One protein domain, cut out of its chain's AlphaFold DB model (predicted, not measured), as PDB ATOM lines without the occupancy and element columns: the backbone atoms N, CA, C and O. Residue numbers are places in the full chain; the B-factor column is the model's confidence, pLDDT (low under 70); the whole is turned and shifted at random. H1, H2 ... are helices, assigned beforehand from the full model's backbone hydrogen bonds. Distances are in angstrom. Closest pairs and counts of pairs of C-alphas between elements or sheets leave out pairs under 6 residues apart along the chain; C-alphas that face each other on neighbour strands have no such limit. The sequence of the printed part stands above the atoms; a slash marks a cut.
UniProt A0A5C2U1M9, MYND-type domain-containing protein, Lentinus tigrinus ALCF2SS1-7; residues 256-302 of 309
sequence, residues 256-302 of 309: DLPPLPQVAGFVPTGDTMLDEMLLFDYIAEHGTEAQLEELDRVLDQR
ATOM      1  N   ASP A 256     185.270 124.285 248.267       60.94
ATOM      2  CA  ASP A 256     184.484 125.009 247.267       60.94
ATOM      3  C   ASP A 256     184.292 124.082 246.060       60.94
ATOM      4  O   ASP A 256     185.213 123.852 245.274       60.94
ATOM      5  N   LEU A 257     183.105 123.484 245.959       72.69
ATOM      6  CA  LEU A 257     182.740 122.635 244.837       72.69
ATOM      7  C   LEU A 257     182.447 123.536 243.620       72.69
ATOM      8  O   LEU A 257     181.766 124.554 243.780       72.69
ATOM      9  N   PRO A 258     182.914 123.180 242.405       78.06
ATOM     10  CA  PRO A 258     182.559 123.886 241.170       78.06
ATOM     11  C   PRO A 258     181.042 124.072 241.097       78.06
ATOM     12  O   PRO A 258     180.363 123.084 241.322       78.06
ATOM     13  N   PRO A 259     180.467 125.255 240.836       83.06
ATOM     14  CA  PRO A 259     179.017 125.465 240.909       83.06
ATOM     15  C   PRO A 259     178.247 124.582 239.915       83.06
ATOM     16  O   PRO A 259     178.743 124.285 238.832       83.06
ATOM     17  N   LEU A 260     177.021 124.187 240.276       85.25
ATOM     18  CA  LEU A 260     176.160 123.426 239.369       85.25
ATOM     19  C   LEU A 260     175.773 124.261 238.134       85.25
ATOM     20  O   LEU A 260     175.628 125.488 238.252       85.25
ATOM     21  N   PRO A 261     175.561 123.618 236.969       87.00
ATOM     22  CA  PRO A 261     175.076 124.293 235.771       87.00
ATOM     23  C   PRO A 261     173.759 125.034 236.031       87.00
ATOM     24  O   PRO A 261     172.849 124.519 236.677       87.00
ATOM     25  N   GLN A 262     173.636 126.253 235.502       88.25
ATOM     26  CA  GLN A 262     172.395 127.024 235.584       88.25
ATOM     27  C   GLN A 262     171.444 126.578 234.470       88.25
ATOM     28  O   GLN A 262     171.646 126.911 233.301       88.25
ATOM     29  N   VAL A 263     170.398 125.834 234.828       85.19
ATOM     30  CA  VAL A 263     169.367 125.367 233.892       85.19
ATOM     31  C   VAL A 263     168.108 126.214 234.051       85.19
ATOM     32  O   VAL A 263     167.590 126.388 235.152       85.19
ATOM     33  N   ALA A 264     167.606 126.767 232.946       86.75
ATOM     34  CA  ALA A 264     166.402 127.592 232.967       86.75
ATOM     35  C   ALA A 264     165.201 126.792 233.498       86.75
ATOM     36  O   ALA A 264     164.881 125.734 232.967       86.75
ATOM     37  N   GLY A 265     164.535 127.313 234.531       76.94
ATOM     38  CA  GLY A 265     163.382 126.662 235.163       76.94
ATOM     39  C   GLY A 265     163.732 125.730 236.327       76.94
ATOM     40  O   GLY A 265     162.841 125.412 237.112       76.94
ATOM     41  N   PHE A 266     165.006 125.369 236.498       75.44
ATOM     42  CA  PHE A 266     165.479 124.681 237.694       75.44
ATOM     43  C   PHE A 266     165.714 125.693 238.821       75.44
ATOM     44  O   PHE A 266     166.364 126.722 238.627       75.44
ATOM     45  N   VAL A 267     165.171 125.413 240.006       75.12
ATOM     46  CA  VAL A 267     165.323 126.265 241.190       75.12
ATOM     47  C   VAL A 267     166.136 125.487 242.226       75.12
ATOM     48  O   VAL A 267     165.607 124.520 242.774       75.12
ATOM     49  N   PRO A 268     167.396 125.875 242.499       67.75
ATOM     50  CA  PRO A 268     168.239 125.161 243.450       67.75
ATOM     51  C   PRO A 268     167.702 125.300 244.876       67.75
ATOM     52  O   PRO A 268     167.197 126.352 245.280       67.75
ATOM     53  N   THR A 269     167.833 124.226 245.644       56.22
ATOM     54  CA  THR A 269     167.437 124.135 247.052       56.22
ATOM     55  C   THR A 269     168.470 124.767 247.984       56.22
ATOM     56  O   THR A 269     168.133 125.143 249.107       56.22
ATOM     57  N   GLY A 270     169.714 124.925 247.513       59.53
ATOM     58  CA  GLY A 270     170.837 125.445 248.289       59.53
ATOM     59  C   GLY A 270     171.687 124.356 248.948       59.53
ATOM     60  O   GLY A 270     172.717 124.685 249.538       59.53
ATOM     61  N   ASP A 271     171.303 123.080 248.835       64.50
ATOM     62  CA  ASP A 271     172.139 121.938 249.214       64.50
ATOM     63  C   ASP A 271     172.821 121.359 247.973       64.50
ATOM     64  O   ASP A 271     172.167 120.932 247.031       64.50
ATOM     65  N   THR A 272     174.153 121.329 247.969       76.12
ATOM     66  CA  THR A 272     174.921 120.999 246.764       76.12
ATOM     67  C   THR A 272     174.764 119.547 246.309       76.12
ATOM     68  O   THR A 272     174.719 119.318 245.107       76.12
ATOM     69  N   MET A 273     174.668 118.580 247.228       72.19
ATOM     70  CA  MET A 273     174.498 117.167 246.856       72.19
ATOM     71  C   MET A 273     173.060 116.866 246.438       72.19
ATOM     72  O   MET A 273     172.828 116.091 245.513       72.19
ATOM     73  N   LEU A 274     172.086 117.470 247.116       64.62
ATOM     74  CA  LEU A 274     170.684 117.314 246.749       64.62
ATOM     75  C   LEU A 274     170.388 118.011 245.418       64.62
ATOM     76  O   LEU A 274     169.707 117.440 244.572       64.62
ATOM     77  N   ASP A 275     170.946 119.203 245.209       76.69
ATOM     78  CA  ASP A 275     170.827 119.929 243.950       76.69
ATOM     79  C   ASP A 275     171.505 119.172 242.805       76.69
ATOM     80  O   ASP A 275     170.983 119.219 241.704       76.69
ATOM     81  N   GLU A 276     172.596 118.425 243.033       88.00
ATOM     82  CA  GLU A 276     173.173 117.530 242.013       88.00
ATOM     83  C   GLU A 276     172.176 116.456 241.574       88.00
ATOM     84  O   GLU A 276     171.933 116.290 240.382       88.00
ATOM     85  N   MET A 277     171.581 115.747 242.538       82.69
ATOM     86  CA  MET A 277     170.636 114.666 242.260       82.69
ATOM     87  C   MET A 277     169.361 115.191 241.586       82.69
ATOM     88  O   MET A 277     168.924 114.652 240.575       82.69
ATOM     89  N   LEU A 278     168.790 116.282 242.106       70.19
ATOM     90  CA  LEU A 278     167.579 116.891 241.552       70.19
ATOM     91  C   LEU A 278     167.826 117.521 240.179       70.19
ATOM     92  O   LEU A 278     166.946 117.480 239.322       70.19
ATOM     93  N   LEU A 279     169.003 118.112 239.965       86.69
ATOM     94  CA  LEU A 279     169.375 118.664 238.668       86.69
ATOM     95  C   LEU A 279     169.568 117.552 237.638       86.69
ATOM     96  O   LEU A 279     169.154 117.727 236.495       86.69
ATOM     97  N   PHE A 280     170.131 116.410 238.042       89.62
ATOM     98  CA  PHE A 280     170.251 115.236 237.181       89.62
ATOM     99  C   PHE A 280     168.876 114.750 236.707       89.62
ATOM    100  O   PHE A 280     168.638 114.676 235.500       89.62
ATOM    101  N   ASP A 281     167.945 114.519 237.636       82.62
ATOM    102  CA  ASP A 281     166.585 114.073 237.307       82.62
ATOM    103  C   ASP A 281     165.838 115.105 236.438       82.62
ATOM    104  O   ASP A 281     165.197 114.754 235.447       82.62
ATOM    105  N   TYR A 282     165.975 116.399 236.751       81.00
ATOM    106  CA  TYR A 282     165.342 117.479 235.990       81.00
ATOM    107  C   TYR A 282     165.878 117.591 234.556       81.00
ATOM    108  O   TYR A 282     165.101 117.761 233.614       81.00
ATOM    109  N   ILE A 283     167.199 117.503 234.362       90.38
ATOM    110  CA  ILE A 283     167.812 117.537 233.027       90.38
ATOM    111  C   ILE A 283     167.434 116.285 232.234       90.38
ATOM    112  O   ILE A 283     167.169 116.395 231.039       90.38
ATOM    113  N   ALA A 284     167.346 115.121 232.880       87.81
ATOM    114  CA  ALA A 284     166.902 113.896 232.223       87.81
ATOM    115  C   ALA A 284     165.458 114.004 231.695       87.81
ATOM    116  O   ALA A 284     165.155 113.473 230.627       87.81
ATOM    117  N   GLU A 285     164.571 114.705 232.410       88.44
ATOM    118  CA  GLU A 285     163.161 114.847 232.024       88.44
ATOM    119  C   GLU A 285     162.887 116.035 231.080       88.44
ATOM    120  O   GLU A 285     161.992 115.974 230.232       88.44
ATOM    121  N   HIS A 286     163.631 117.135 231.218       86.25
ATOM    122  CA  HIS A 286     163.301 118.417 230.576       86.25
ATOM    123  C   HIS A 286     164.469 119.088 229.847       86.25
ATOM    124  O   HIS A 286     164.274 120.109 229.182       86.25
ATOM    125  N   GLY A 287     165.679 118.562 230.003       90.31
ATOM    126  CA  GLY A 287     166.898 119.155 229.482       90.31
ATOM    127  C   GLY A 287     167.223 118.757 228.045       90.31
ATOM    128  O   GLY A 287     166.534 117.988 227.377       90.31
ATOM    129  N   THR A 288     168.322 119.323 227.564       95.00
ATOM    130  CA  THR A 288     168.972 118.965 226.301       95.00
ATOM    131  C   THR A 288     170.175 118.067 226.568       95.00
ATOM    132  O   THR A 288     170.760 118.115 227.647       95.00
ATOM    133  N   GLU A 289     170.599 117.302 225.565       93.00
ATOM    134  CA  GLU A 289     171.801 116.459 225.641       93.00
ATOM    135  C   GLU A 289     173.044 117.264 226.064       93.00
ATOM    136  O   GLU A 289     173.765 116.860 226.967       93.00
ATOM    137  N   ALA A 290     173.201 118.486 225.543       93.19
ATOM    138  CA  ALA A 290     174.288 119.388 225.930       93.19
ATOM    139  C   ALA A 290     174.253 119.807 227.416       93.19
ATOM    140  O   ALA A 290     175.294 120.078 228.005       93.19
ATOM    141  N   GLN A 291     173.069 119.890 228.035       90.50
ATOM    142  CA  GLN A 291     172.949 120.183 229.470       90.50
ATOM    143  C   GLN A 291     173.298 118.965 230.329       90.50
ATOM    144  O   GLN A 291     173.839 119.142 231.418       90.50
ATOM    145  N   LEU A 292     173.014 117.755 229.841       92.31
ATOM    146  CA  LEU A 292     173.394 116.515 230.513       92.31
ATOM    147  C   LEU A 292     174.912 116.307 230.454       92.31
ATOM    148  O   LEU A 292     175.522 116.080 231.490       92.31
ATOM    149  N   GLU A 293     175.528 116.509 229.285       92.56
ATOM    150  CA  GLU A 293     176.991 116.480 229.123       92.56
ATOM    151  C   GLU A 293     177.693 117.516 230.017       92.56
ATOM    152  O   GLU A 293     178.751 117.256 230.592       92.56
ATOM    153  N   GLU A 294     177.097 118.703 230.157       93.56
ATOM    154  CA  GLU A 294     177.616 119.744 231.037       93.56
ATOM    155  C   GLU A 294     177.550 119.344 232.515       93.56
ATOM    156  O   GLU A 294     178.509 119.575 233.256       93.56
ATOM    157  N   LEU A 295     176.432 118.751 232.944       92.00
ATOM    158  CA  LEU A 295     176.282 118.245 234.302       92.00
ATOM    159  C   LEU A 295     177.273 117.111 234.573       92.00
ATOM    160  O   LEU A 295     177.973 117.175 235.581       92.00
ATOM    161  N   ASP A 296     177.391 116.143 233.667       90.44
ATOM    162  CA  ASP A 296     178.344 115.035 233.780       90.44
ATOM    163  C   ASP A 296     179.779 115.553 233.913       90.44
ATOM    164  O   ASP A 296     180.504 115.133 234.808       90.44
ATOM    165  N   ARG A 297     180.171 116.566 233.130       92.44
ATOM    166  CA  ARG A 297     181.488 117.206 233.255       92.44
ATOM    167  C   ARG A 297     181.714 117.853 234.626       92.44
ATOM    168  O   ARG A 297     182.819 117.780 235.163       92.44
ATOM    169  N   VAL A 298     180.701 118.515 235.189       89.12
ATOM    170  CA  VAL A 298     180.785 119.118 236.532       89.12
ATOM    171  C   VAL A 298     180.855 118.035 237.609       89.12
ATOM    172  O   VAL A 298     181.628 118.174 238.559       89.12
ATOM    173  N   LEU A 299     180.094 116.949 237.463       85.50
ATOM    174  CA  LEU A 299     180.131 115.803 238.370       85.50
ATOM    175  C   LEU A 299     181.470 115.065 238.285       85.50
ATOM    176  O   LEU A 299     182.027 114.729 239.326       85.50
ATOM    177  N   ASP A 300     182.046 114.914 237.096       86.62
ATOM    178  CA  ASP A 300     183.389 114.369 236.893       86.62
ATOM    179  C   ASP A 300     184.463 115.270 237.521       86.62
ATOM    180  O   ASP A 300     185.392 114.777 238.151       86.62
ATOM    181  N   GLN A 301     184.331 116.598 237.459       83.25
ATOM    182  CA  GLN A 301     185.245 117.501 238.177       83.25
ATOM    183  C   GLN A 301     185.087 117.429 239.703       83.25
ATOM    184  O   GLN A 301     186.058 117.621 240.436       83.25
ATOM    185  N   ARG A 302     183.867 117.188 240.197       83.62
ATOM    186  CA  ARG A 302     183.560 117.093 241.634       83.62
ATOM    187  C   ARG A 302     183.951 115.738 242.231       83.62
ATOM    188  O   ARG A 302     184.418 115.685 243.371       83.62
TER     189      ARG A 302
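AT A GLANCE: This is residues 256 to 302 of the 309 residues of the protein "MYND-type domain-containing protein" of Lentinus tigrinus ALCF2SS1-7 (UniProt A0A5C2U1M9). A helical hairpin, H1 and H2 side by side, has a long stretch without a named element, residues 256 to 271, looped over one side of the pair. The printed part has 47 residues, with two named helices, H1 then H2, and no named strand; its class is all helix. It is compact, with a radius of gyration of the C-alphas of 9.7 A, and spans 27 by 21 by 14 A.

IN THESE COORDINATES: Residues 256 to 271 come first, from C-alpha 256 at (184.484, 125.009, 247.267). H1, residues 272 to 286, is 20.1 A long and begins at C-alpha 272, (174.921, 120.999, 246.764). H2, residues 289 to 302, is 19.9 A long and ends at C-alpha 302, (183.560, 117.093, 241.634).

HOW THE PARTS SIT: H1 and H2 form a hairpin and run opposite ways at a shallow tilt of 17 degrees. They touch through residues 280 to 284 and 291 to 295 alone; their closest C-alphas, of Ile 283 and Leu 292, are 6.2 A apart. In both helices every O i to N i+4 pair is within hydrogen-bond range.

THE WHOLE: The C-alphas farthest apart, of Asp 256 and Glu 285, are 28.1 A apart. The printed part has no cut, and the link from H1 to H2 is tight. The pLDDT is under 70 at residues 256, 268 to 271 and 274.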